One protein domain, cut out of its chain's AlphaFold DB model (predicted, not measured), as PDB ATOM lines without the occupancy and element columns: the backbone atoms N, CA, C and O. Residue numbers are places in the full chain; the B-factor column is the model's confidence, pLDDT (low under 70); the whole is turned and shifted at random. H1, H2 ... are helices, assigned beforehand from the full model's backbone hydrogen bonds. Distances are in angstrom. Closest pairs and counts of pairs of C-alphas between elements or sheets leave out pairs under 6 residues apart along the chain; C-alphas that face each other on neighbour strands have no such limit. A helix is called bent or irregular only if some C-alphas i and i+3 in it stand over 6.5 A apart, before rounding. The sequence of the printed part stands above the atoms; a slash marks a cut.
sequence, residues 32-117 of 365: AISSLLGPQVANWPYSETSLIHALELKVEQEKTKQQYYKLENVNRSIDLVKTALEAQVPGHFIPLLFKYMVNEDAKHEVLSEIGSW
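This is residues 32 to 117 of the 365 residues of the protein "AaceriADL231Wp" of Ashbya aceri (UniProt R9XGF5). One long helix, H2, makes the length of a rod; short H1 folds back near its first part, while H3 folds back at its other end and H4 turns again. The printed part has 86 residues with four named helices, H1 to H4, and no named strand: all helix. It is extended, radius of gyration of the C-alphas 22.1 A, spanning 66 by 24 by 16 A.

H1, residues 32 to 37, is close to but not clearly touching H2, residues 48 to 86; the closest C-alphas, of Leu 36 and Lys 58, are 7.9 A apart. H3, residues 94 to 102, only just touches residues 77 to 84 of H2, with 3 pairs of C-alphas within 8 A, the closest Ala 84 and Ile 94 at 6.7 A, a helical hairpin. H4, residues 104 to 117, touches H3 with residues 106 to 110 alone, opposite ways at a shallow tilt of 23 degrees, a second hairpin; the closest C-alphas, of Tyr 100 and Lys 107, are 6.0 A apart. Each O i to N i+4 pair is within hydrogen-bond range in H1 and H2, but 0 of 5 in H3, with 4 of 6 i+3 pairs, and 6 of 10 in H4.

H1 begins at C-alpha 32 (-58.144, 4.886, 3.010). H2 measures 57.0 A. H4, 22.0 A, is irregular, with C-alphas 105 and 108 7.1 A apart, and ends at C-alpha 117 (-11.266, -6.579, -18.474).

The C-alphas farthest apart, of Ser 47 and Trp 117, are 66.4 A apart. The printed part has no cut and no long link; residue 117 alone has pLDDT under 70.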
ATOM      1  N   ALA A  32     -58.379   4.718   4.434       79.00
ATOM      2  CA  ALA A  32     -58.144   4.886   3.010       79.00
ATOM      3  C   ALA A  32     -58.478   6.298   2.493       79.00
ATOM      4  O   ALA A  32     -57.722   6.832   1.681       79.00
ATOM      5  N   ILE A  33     -59.565   6.922   2.964       80.88
ATOM      6  CA  ILE A  33     -59.995   8.243   2.471       80.88
ATOM      7  C   ILE A  33     -59.023   9.321   2.954       80.88
ATOM      8  O   ILE A  33     -58.562  10.137   2.153       80.88
ATOM      9  N   SER A  34     -58.627   9.267   4.227       85.00
ATOM     10  CA  SER A  34     -57.632  10.183   4.794       85.00
ATOM     11  C   SER A  34     -56.256  10.029   4.132       85.00
ATOM     12  O   SER A  34     -55.528  11.008   3.991       85.00
ATOM     13  N   SER A  35     -55.909   8.827   3.660       84.75
ATOM     14  CA  SER A  35     -54.682   8.592   2.885       84.75
ATOM     15  C   SER A  35     -54.734   9.222   1.479       84.75
ATOM     16  O   SER A  35     -53.751   9.800   1.015       84.75
ATOM     17  N   LEU A  36     -55.889   9.168   0.804       85.69
ATOM     18  CA  LEU A  36     -56.080   9.677  -0.566       85.69
ATOM     19  C   LEU A  36     -56.275  11.200  -0.643       85.69
ATOM     20  O   LEU A  36     -55.722  11.869  -1.528       85.69
ATOM     21  N   LEU A  37     -57.093  11.742   0.260       86.44
ATOM     22  CA  LEU A  37     -57.520  13.144   0.253       86.44
ATOM     23  C   LEU A  37     -56.750  14.003   1.263       86.44
ATOM     24  O   LEU A  37     -56.713  15.224   1.124       86.44
ATOM     25  N   GLY A  38     -56.071  13.365   2.215       87.19
ATOM     26  CA  GLY A  38     -55.306  14.007   3.274       87.19
ATOM     27  C   GLY A  38     -56.004  13.920   4.638       87.19
ATOM     28  O   GLY A  38     -57.217  13.714   4.719       87.19
ATOM     29  N   PRO A  39     -55.248  14.116   5.733       86.44
ATOM     30  CA  PRO A  39     -55.749  13.950   7.101       86.44
ATOM     31  C   PRO A  39     -56.827  14.971   7.489       86.44
ATOM     32  O   PRO A  39     -57.540  14.763   8.461       86.44
ATOM     33  N   GLN A  40     -56.963  16.059   6.726       83.81
ATOM     34  CA  GLN A  40     -57.937  17.122   6.989       83.81
ATOM     35  C   GLN A  40     -59.372  16.744   6.592       83.81
ATOM     36  O   GLN A  40     -60.313  17.460   6.919       83.81
ATOM     37  N   VAL A  41     -59.556  15.628   5.881       83.75
ATOM     38  CA  VAL A  41     -60.862  15.171   5.404       83.75
ATOM     39  C   VAL A  41     -61.323  14.010   6.281       83.75
ATOM     40  O   VAL A  41     -61.241  12.848   5.889       83.75
ATOM     41  N   ALA A  42     -61.753  14.322   7.506       80.19
ATOM     42  CA  ALA A  42     -62.361  13.332   8.398       80.19
ATOM     43  C   ALA A  42     -63.768  12.946   7.909       80.19
ATOM     44  O   ALA A  42     -64.100  11.767   7.853       80.19
ATOM     45  N   ASN A  43     -64.545  13.942   7.471       81.69
ATOM     46  CA  ASN A  43     -65.877  13.780   6.894       81.69
ATOM     47  C   ASN A  43     -65.918  14.478   5.528       81.69
ATOM     48  O   ASN A  43     -65.420  15.595   5.394       81.69
ATOM     49  N   TRP A  44     -66.499  13.830   4.514       86.81
ATOM     50  CA  TRP A  44     -66.675  14.411   3.181       86.81
ATOM     51  C   TRP A  44     -68.012  15.169   3.128       86.81
ATOM     52  O   TRP A  44     -69.057  14.524   3.164       86.81
ATOM     53  N   PRO A  45     -68.021  16.516   3.066       89.44
ATOM     54  CA  PRO A  45     -69.255  17.299   3.185       89.44
ATOM     55  C   PRO A  45     -70.044  17.409   1.868       89.44
ATOM     56  O   PRO A  45     -71.089  18.053   1.834       89.44
ATOM     57  N   TYR A  46     -69.541  16.831   0.773       93.00
ATOM     58  CA  TYR A  46     -70.141  16.930  -0.558       93.00
ATOM     59  C   TYR A  46     -70.860  15.638  -0.961       93.00
ATOM     60  O   TYR A  46     -70.778  14.615  -0.285       93.00
ATOM     61  N   SER A  47     -71.555  15.675  -2.099       96.75
ATOM     62  CA  SER A  47     -72.218  14.497  -2.655       96.75
ATOM     63  C   SER A  47     -71.226  13.369  -2.970       96.75
ATOM     64  O   SER A  47     -70.052  13.597  -3.281       96.75
ATOM     65  N   GLU A  48     -71.727  12.137  -2.977       93.88
ATOM     66  CA  GLU A  48     -70.967  10.956  -3.402       93.88
ATOM     67  C   GLU A  48     -70.453  11.089  -4.847       93.88
ATOM     68  O   GLU A  48     -69.330  10.702  -5.154       93.88
ATOM     69  N   THR A  49     -71.214  11.739  -5.731       97.00
ATOM     70  CA  THR A  49     -70.764  12.045  -7.100       97.00
ATOM     71  C   THR A  49     -69.520  12.934  -7.121       97.00
ATOM     72  O   THR A  49     -68.610  12.710  -7.918       97.00
ATOM     73  N   SER A  50     -69.433  13.908  -6.209       94.94
ATOM     74  CA  SER A  50     -68.245  14.748  -6.053       94.94
ATOM     75  C   SER A  50     -67.050  13.937  -5.549       94.94
ATOM     76  O   SER A  50     -65.932  14.143  -6.024       94.94
ATOM     77  N   LEU A  51     -67.281  12.968  -4.654       92.06
ATOM     78  CA  LEU A  51     -66.238  12.051  -4.192       92.06
ATOM     79  C   LEU A  51     -65.687  11.201  -5.345       92.06
ATOM     80  O   LEU A  51     -64.471  11.080  -5.484       92.06
ATOM     81  N   ILE A  52     -66.561  10.658  -6.198       94.75
ATOM     82  CA  ILE A  52     -66.160   9.867  -7.374       94.75
ATOM     83  C   ILE A  52     -65.267  10.702  -8.299       94.75
ATOM     84  O   ILE A  52     -64.162  10.272  -8.629       94.75
ATOM     85  N   HIS A  53     -65.683  11.922  -8.646       96.25
ATOM     86  CA  HIS A  53     -64.875  12.803  -9.494       96.25
ATOM     87  C   HIS A  53     -63.543  13.204  -8.847       96.25
ATOM     88  O   HIS A  53     -62.523  13.296  -9.532       96.25
ATOM     89  N   ALA A  54     -63.511  13.402  -7.526       91.50
ATOM     90  CA  ALA A  54     -62.266  13.658  -6.807       91.50
ATOM     91  C   ALA A  54     -61.301  12.459  -6.884       91.50
ATOM     92  O   ALA A  54     -60.094  12.645  -7.066       91.50
ATOM     93  N   LEU A  55     -61.819  11.230  -6.792       93.38
ATOM     94  CA  LEU A  55     -61.028  10.008  -6.951       93.38
ATOM     95  C   LEU A  55     -60.522   9.833  -8.389       93.38
ATOM     96  O   LEU A  55     -59.348   9.516  -8.581       93.38
ATOM     97  N   GLU A  56     -61.359  10.085  -9.396       96.19
ATOM     98  CA  GLU A  56     -60.958  10.065 -10.811       96.19
ATOM     99  C   GLU A  56     -59.813  11.049 -11.077       96.19
ATOM    100  O   GLU A  56     -58.775  10.667 -11.628       96.19
ATOM    101  N   LEU A  57     -59.944  12.282 -10.583       94.88
ATOM    102  CA  LEU A  57     -58.904  13.301 -10.692       94.88
ATOM    103  C   LEU A  57     -57.598  12.853 -10.022       94.88
ATOM    104  O   LEU A  57     -56.518  13.027 -10.589       94.88
ATOM    105  N   LYS A  58     -57.664  12.246  -8.830       93.06
ATOM    106  CA  LYS A  58     -56.479  11.709  -8.138       93.06
ATOM    107  C   LYS A  58     -55.798  10.599  -8.936       93.06
ATOM    108  O   LYS A  58     -54.569  10.572  -9.015       93.06
ATOM    109  N   VAL A  59     -56.575   9.717  -9.563       95.31
ATOM    110  CA  VAL A  59     -56.048   8.671 -10.450       95.31
ATOM    111  C   VAL A  59     -55.341   9.287 -11.658       95.31
ATOM    112  O   VAL A  59     -54.253   8.838 -12.030       95.31
ATOM    113  N   GLU A  60     -55.916  10.315 -12.277       97.25
ATOM    114  CA  GLU A  60     -55.295  11.015 -13.406       97.25
ATOM    115  C   GLU A  60     -54.022  11.773 -13.010       97.25
ATOM    116  O   GLU A  60     -53.017  11.712 -13.727       97.25
ATOM    117  N   GLN A  61     -54.017  12.419 -11.842       96.31
ATOM    118  CA  GLN A  61     -52.829  13.063 -11.277       96.31
ATOM    119  C   GLN A  61     -51.699  12.056 -11.047       96.31
ATOM    120  O   GLN A  61     -50.563  12.304 -11.454       96.31
ATOM    121  N   GLU A  62     -51.996  10.898 -10.453       95.31
ATOM    122  CA  GLU A  62     -50.998   9.851 -10.223       95.31
ATOM    123  C   GLU A  62     -50.474   9.270 -11.546       95.31
ATOM    124  O   GLU A  62     -49.264   9.123 -11.723       95.31
ATOM    125  N   LYS A  63     -51.345   9.030 -12.535       97.12
ATOM    126  CA  LYS A  63     -50.916   8.622 -13.887       97.12
ATOM    127  C   LYS A  63     -49.972   9.649 -14.515       97.12
ATOM    128  O   LYS A  63     -48.937   9.270 -15.068       97.12
ATOM    129  N   THR A  64     -50.304  10.933 -14.408       97.81
ATOM    130  CA  THR A  64     -49.491  12.038 -14.935       97.81
ATOM    131  C   THR A  64     -48.135  12.094 -14.233       97.81
ATOM    132  O   THR A  64     -47.095  12.195 -14.884       97.81
ATOM    133  N   LYS A  65     -48.117  11.923 -12.909       97.44
ATOM    134  CA  LYS A  65     -46.897  11.850 -12.099       97.44
ATOM    135  C   LYS A  65     -46.007  10.667 -12.496       97.44
ATOM    136  O   LYS A  65     -44.799  10.826 -12.664       97.44
ATOM    137  N   GLN A  66     -46.587   9.491 -12.724       97.38
ATOM    138  CA  GLN A  66     -45.841   8.324 -13.206       97.38
ATOM    139  C   GLN A  66     -45.263   8.543 -14.607       97.38
ATOM    140  O   GLN A  66     -44.135   8.130 -14.875       97.38
ATOM    141  N   GLN A  67     -46.014   9.177 -15.511       96.81
ATOM    142  CA  GLN A  67     -45.512   9.532 -16.842       96.81
ATOM    143  C   GLN A  67     -44.356  10.531 -16.758       96.81
ATOM    144  O   GLN A  67     -43.346  10.337 -17.436       96.81
ATOM    145  N   TYR A  68     -44.468  11.534 -15.887       98.12
ATOM    146  CA  TYR A  68     -43.397  12.489 -15.617       98.12
ATOM    147  C   TYR A  68     -42.115  11.781 -15.158       98.12
ATOM    148  O   TYR A  68     -41.076  11.956 -15.788       98.12
ATOM    149  N   TYR A  69     -42.187  10.899 -14.154       97.19
ATOM    150  CA  TYR A  69     -40.999  10.175 -13.677       97.19
ATOM    151  C   TYR A  69     -40.395   9.241 -14.728       97.19
ATOM    152  O   TYR A  69     -39.178   9.076 -14.786       97.19
ATOM    153  N   LYS A  70     -41.223   8.638 -15.588       94.75
ATOM    154  CA  LYS A  70     -40.726   7.836 -16.714       94.75
ATOM    155  C   LYS A  70     -39.934   8.697 -17.695       94.75
ATOM    156  O   LYS A  70     -38.843   8.300 -18.094       94.75
ATOM    157  N   LEU A  71     -40.466   9.863 -18.060       97.50
ATOM    158  CA  LEU A  71     -39.793  10.797 -18.961       97.50
ATOM    159  C   LEU A  71     -38.501  11.339 -18.341       97.50
ATOM    160  O   LEU A  71     -37.472  11.382 -19.010       97.50
ATOM    161  N   GLU A  72     -38.533  11.700 -17.061       96.31
ATOM    162  CA  GLU A  72     -37.363  12.164 -16.316       96.31
ATOM    163  C   GLU A  72     -36.254  11.102 -16.295       96.31
ATOM    164  O   GLU A  72     -35.092  11.417 -16.542       96.31
ATOM    165  N   ASN A  73     -36.610   9.830 -16.092       92.50
ATOM    166  CA  ASN A  73     -35.650   8.729 -16.117       92.50
ATOM    167  C   ASN A  73     -35.015   8.537 -17.508       92.50
ATOM    168  O   ASN A  73     -33.814   8.294 -17.615       92.50
ATOM    169  N   VAL A  74     -35.797   8.690 -18.583       94.94
ATOM    170  CA  VAL A  74     -35.281   8.641 -19.963       94.94
ATOM    171  C   VAL A  74     -34.376   9.838 -20.266       94.94
ATOM    172  O   VAL A  74     -33.310   9.668 -20.844       94.94
ATOM    173  N   ASN A  75     -34.753  11.046 -19.853       96.75
ATOM    174  CA  ASN A  75     -33.908  12.225 -20.049       96.75
ATOM    175  C   ASN A  75     -32.584  12.082 -19.299       96.75
ATOM    176  O   ASN A  75     -31.518  12.287 -19.875       96.75
ATOM    177  N   ARG A  76     -32.640  11.623 -18.046       94.75
ATOM    178  CA  ARG A  76     -31.445  11.363 -17.248       94.75
ATOM    179  C   ARG A  76     -30.559  10.287 -17.871       94.75
ATOM    180  O   ARG A  76     -29.338  10.411 -17.814       94.75
ATOM    181  N   SER A  77     -31.143   9.248 -18.470       94.88
ATOM    182  CA  SER A  77     -30.350   8.217 -19.139       94.88
ATOM    183  C   SER A  77     -29.680   8.736 -20.409       94.88
ATOM    184  O   SER A  77     -28.509   8.440 -20.635       94.88
ATOM    185  N   ILE A  78     -30.366   9.577 -21.186       96.88
ATOM    186  CA  ILE A  78     -29.788  10.269 -22.346       96.88
ATOM    187  C   ILE A  78     -28.613  11.153 -21.923       96.88
ATOM    188  O   ILE A  78     -27.564  11.113 -22.565       96.88
ATOM    189  N   ASP A  79     -28.766  11.930 -20.854       96.44
ATOM    190  CA  ASP A  79     -27.704  12.819 -20.383       96.44
ATOM    191  C   ASP A  79     -26.490  12.030 -19.877       96.44
ATOM    192  O   ASP A  79     -25.362  12.372 -20.220       96.44
ATOM    193  N   LEU A  80     -26.703  10.899 -19.195       94.31
ATOM    194  CA  LEU A  80     -25.619   9.979 -18.836       94.31
ATOM    195  C   LEU A  80     -24.887   9.416 -20.060       94.31
ATOM    196  O   LEU A  80     -23.658   9.342 -20.043       94.31
ATOM    197  N   VAL A  81     -25.604   9.041 -21.129       96.62
ATOM    198  CA  VAL A  81     -24.955   8.603 -22.378       96.62
ATOM    199  C   VAL A  81     -24.112   9.729 -22.971       96.62
ATOM    200  O   VAL A  81     -22.976   9.478 -23.360       96.62
ATOM    201  N   LYS A  82     -24.630  10.962 -23.030       97.62
ATOM    202  CA  LYS A  82     -23.869  12.108 -23.555       97.62
ATOM    203  C   LYS A  82     -22.594  12.341 -22.753       97.62
ATOM    204  O   LYS A  82     -21.526  12.404 -23.351       97.62
ATOM    205  N   THR A  83     -22.688  12.372 -21.424       97.44
ATOM    206  CA  THR A  83     -21.517  12.532 -20.553       97.44
ATOM    207  C   THR A  83     -20.511  11.396 -20.743       97.44
ATOM    208  O   THR A  83     -19.310  11.644 -20.786       97.44
ATOM    209  N   ALA A  84     -20.969  10.150 -20.912       96.75
ATOM    210  CA  ALA A  84     -20.081   9.019 -21.182       96.75
ATOM    211  C   ALA A  84     -19.363   9.153 -22.537       96.75
ATOM    212  O   ALA A  84     -18.170   8.869 -22.632       96.75
ATOM    213  N   LEU A  85     -20.069   9.617 -23.572       97.19
ATOM    214  CA  LEU A  85     -19.485   9.877 -24.889       97.19
ATOM    215  C   LEU A  85     -18.474  11.032 -24.848       97.19
ATOM    216  O   LEU A  85     -17.398  10.915 -25.430       97.19
ATOM    217  N   GLU A  86     -18.781  12.115 -24.132       98.06
ATOM    218  CA  GLU A  86     -17.861  13.241 -23.906       98.06
ATOM    219  C   GLU A  86     -16.600  12.801 -23.149       98.06
ATOM    220  O   GLU A  86     -15.495  13.228 -23.481       98.06
ATOM    221  N   ALA A  87     -16.749  11.879 -22.195       97.81
ATOM    222  CA  ALA A  87     -15.652  11.267 -21.452       97.81
ATOM    223  C   ALA A  87     -14.906  10.159 -22.230       97.81
ATOM    224  O   ALA A  87     -14.049   9.492 -21.651       97.81
ATOM    225  N   GLN A  88     -15.214   9.949 -23.517       97.19
ATOM    226  CA  GLN A  88     -14.608   8.912 -24.367       97.19
ATOM    227  C   GLN A  88     -14.740   7.493 -23.789       97.19
ATOM    228  O   GLN A  88     -13.885   6.635 -24.010       97.19
ATOM    229  N   VAL A  89     -15.821   7.219 -23.050       94.94
ATOM    230  CA  VAL A  89     -16.104   5.875 -22.540       94.94
ATOM    231  C   VAL A  89     -16.399   4.952 -23.730       94.94
ATOM    232  O   VAL A  89     -17.318   5.233 -24.507       94.94
ATOM    233  N   PRO A  90     -15.675   3.827 -23.882       95.25
ATOM    234  CA  PRO A  90     -15.961   2.851 -24.926       95.25
ATOM    235  C   PRO A  90     -17.425   2.396 -24.912       95.25
ATOM    236  O   PRO A  90     -17.991   2.095 -23.861       95.25
ATOM    237  N   GLY A  91     -18.044   2.294 -26.092       92.06
ATOM    238  CA  GLY A  91     -19.487   2.043 -26.215       92.06
ATOM    239  C   GLY A  91     -19.988   0.765 -25.528       92.06
ATOM    240  O   GLY A  91     -21.135   0.717 -25.096       92.06
ATOM    241  N   HIS A  92     -19.133  -0.249 -25.366       93.19
ATOM    242  CA  HIS A  92     -19.466  -1.490 -24.658       93.19
ATOM    243  C   HIS A  92     -19.550  -1.324 -23.130       93.19
ATOM    244  O   HIS A  92     -20.194  -2.138 -22.473       93.19
ATOM    245  N   PHE A  93     -18.975  -0.257 -22.562       91.75
ATOM    246  CA  PHE A  93     -19.070   0.057 -21.133       91.75
ATOM    247  C   PHE A  93     -20.262   0.954 -20.782       91.75
ATOM    248  O   PHE A  93     -20.709   0.948 -19.637       91.75
ATOM    249  N   ILE A  94     -20.834   1.686 -21.745       93.19
ATOM    250  CA  ILE A  94     -21.985   2.575 -21.500       93.19
ATOM    251  C   ILE A  94     -23.189   1.822 -20.894       93.19
ATOM    252  O   ILE A  94     -23.761   2.322 -19.926       93.19
ATOM    253  N   PRO A  95     -23.569   0.610 -21.354       91.69
ATOM    254  CA  PRO A  95     -24.639  -0.164 -20.720       91.69
ATOM    255  C   PRO A  95     -24.389  -0.483 -19.240       91.69
ATOM    256  O   PRO A  95     -25.342  -0.533 -18.461       91.69
ATOM    257  N   LEU A  96     -23.125  -0.655 -18.832       90.00
ATOM    258  CA  LEU A  96     -22.777  -0.943 -17.437       90.00
ATOM    259  C   LEU A  96     -23.107   0.242 -16.523       90.00
ATOM    260  O   LEU A  96     -23.514   0.019 -15.386       90.00
ATOM    261  N   LEU A  97     -23.042   1.481 -17.029       86.88
ATOM    262  CA  LEU A  97     -23.405   2.690 -16.276       86.88
ATOM    263  C   LEU A  97     -24.873   2.675 -15.807       86.88
ATOM    264  O   LEU A  97     -25.189   3.213 -14.746       86.88
ATOM    265  N   PHE A  98     -25.768   2.017 -16.548       89.06
ATOM    266  CA  PHE A  98     -27.190   1.928 -16.199       89.06
ATOM    267  C   PHE A  98     -27.507   0.845 -15.167       89.06
ATOM    268  O   PHE A  98     -28.503   0.967 -14.450       89.06
ATOM    269  N   LYS A  99     -26.660  -0.184 -15.038       84.69
ATOM    270  CA  LYS A  99     -26.851  -1.275 -14.064       84.69
ATOM    271  C   LYS A  99     -26.840  -0.743 -12.623       84.69
ATOM    272  O   LYS A  99     -27.607  -1.213 -11.786       84.69
ATOM    273  N   TYR A 100     -26.061   0.309 -12.367       73.81
ATOM    274  CA  TYR A 100     -25.946   0.959 -11.058       73.81
ATOM    275  C   TYR A 100     -27.158   1.801 -10.651       73.81
ATOM    276  O   TYR A 100     -27.325   2.082  -9.470       73.81
ATOM    277  N   MET A 101     -27.996   2.231 -11.602       73.81
ATOM    278  CA  MET A 101     -29.141   3.092 -11.281       73.81
ATOM    279  C   MET A 101     -30.308   2.329 -10.653       73.81
ATOM    280  O   MET A 101     -31.153   2.941 -10.004       73.81
ATOM    281  N   VAL A 102     -30.377   1.015 -10.874       74.94
ATOM    282  CA  VAL A 102     -31.500   0.181 -10.428       74.94
ATOM    283  C   VAL A 102     -31.203  -0.483  -9.084       74.94
ATOM    284  O   VAL A 102     -32.110  -0.601  -8.268       74.94
ATOM    285  N   ASN A 103     -29.946  -0.859  -8.826       77.62
ATOM    286  CA  ASN A 103     -29.550  -1.595  -7.626       77.62
ATOM    287  C   ASN A 103     -28.297  -0.969  -7.000       77.62
ATOM    288  O   ASN A 103     -27.190  -1.144  -7.508       77.62
ATOM    289  N   GLU A 104     -28.467  -0.271  -5.875       74.75
ATOM    290  CA  GLU A 104     -27.348   0.271  -5.087       74.75
ATOM    291  C   GLU A 104     -26.421  -0.847  -4.575       74.75
ATOM    292  O   GLU A 104     -25.204  -0.676  -4.552       74.75
ATOM    293  N   ASP A 105     -26.977  -2.025  -4.286       77.75
ATOM    294  CA  ASP A 105     -26.225  -3.191  -3.806       77.75
ATOM    295  C   ASP A 105     -25.354  -3.840  -4.900       77.75
ATOM    296  O   ASP A 105     -24.357  -4.497  -4.603       77.75
ATOM    297  N   ALA A 106     -25.664  -3.612  -6.183       75.81
ATOM    298  CA  ALA A 106     -24.919  -4.185  -7.310       75.81
ATOM    299  C   ALA A 106     -23.624  -3.417  -7.647       75.81
ATOM    300  O   ALA A 106     -22.908  -3.785  -8.581       75.81
ATOM    301  N   LYS A 107     -23.303  -2.345  -6.909       73.94
ATOM    302  CA  LYS A 107     -22.119  -1.508  -7.166       73.94
ATOM    303  C   LYS A 107     -20.800  -2.268  -7.025       73.94
ATOM    304  O   LYS A 107     -19.890  -2.053  -7.823       73.94
ATOM    305  N   HIS A 108     -20.703  -3.164  -6.044       77.56
ATOM    306  CA  HIS A 108     -19.460  -3.885  -5.759       77.56
ATOM    307  C   HIS A 108     -19.115  -4.940  -6.818       77.56
ATOM    308  O   HIS A 108     -17.945  -5.100  -7.149       77.56
ATOM    309  N   GLU A 109     -20.118  -5.603  -7.399       81.56
ATOM    310  CA  GLU A 109     -19.916  -6.675  -8.382       81.56
ATOM    311  C   GLU A 109     -19.368  -6.144  -9.718       81.56
ATOM    312  O   GLU A 109     -18.473  -6.732 -10.327       81.56
ATOM    313  N   VAL A 110     -19.852  -4.989 -10.174       74.62
ATOM    314  CA  VAL A 110     -19.433  -4.449 -11.476       74.62
ATOM    315  C   VAL A 110     -18.060  -3.774 -11.395       74.62
ATOM    316  O   VAL A 110     -17.299  -3.833 -12.358       74.62
ATOM    317  N   LEU A 111     -17.681  -3.197 -10.245       78.50
ATOM    318  CA  LEU A 111     -16.312  -2.699 -10.040       78.50
ATOM    319  C   LEU A 111     -15.281  -3.836 -10.114       78.50
ATOM    320  O   LEU A 111     -14.219  -3.647 -10.709       78.50
ATOM    321  N   SER A 112     -15.609  -5.024  -9.589       81.12
ATOM    322  CA  SER A 112     -14.771  -6.212  -9.791       81.12
ATOM    323  C   SER A 112     -14.737  -6.671 -11.249       81.12
ATOM    324  O   SER A 112     -13.684  -7.074 -11.737       81.12
ATOM    325  N   GLU A 113     -15.857  -6.560 -11.967       79.75
ATOM    326  CA  GLU A 113     -15.934  -6.941 -13.376       79.75
ATOM    327  C   GLU A 113     -15.061  -6.022 -14.245       79.75
ATOM    328  O   GLU A 113     -14.217  -6.518 -14.989       79.75
ATOM    329  N   ILE A 114     -15.158  -4.695 -14.084       76.62
ATOM    330  CA  ILE A 114     -14.354  -3.700 -14.823       76.62
ATOM    331  C   ILE A 114     -12.849  -3.910 -14.598       76.62
ATOM    332  O   ILE A 114     -12.074  -3.825 -15.552       76.62
ATOM    333  N   GLY A 115     -12.432  -4.244 -13.370       76.06
ATOM    334  CA  GLY A 115     -11.032  -4.554 -13.063       76.06
ATOM    335  C   GLY A 115     -10.488  -5.775 -13.819       76.06
ATOM    336  O   GLY A 115      -9.300  -5.816 -14.139       76.06
ATOM    337  N   SER A 116     -11.346  -6.738 -14.168       76.25
ATOM    338  CA  SER A 116     -10.943  -7.962 -14.871       76.25
ATOM    339  C   SER A 116     -10.730  -7.771 -16.380       76.25
ATOM    340  O   SER A 116      -9.972  -8.536 -16.980       76.25
ATOM    341  N   TRP A 117     -11.362  -6.778 -17.016       67.44
ATOM    342  CA  TRP A 117     -11.266  -6.579 -18.474       67.44
ATOM    343  C   TRP A 117      -9.943  -5.937 -18.917       67.44
ATOM    344  O   TRP A 117      -9.493  -6.182 -20.033       67.44
TER     345      TRP A 117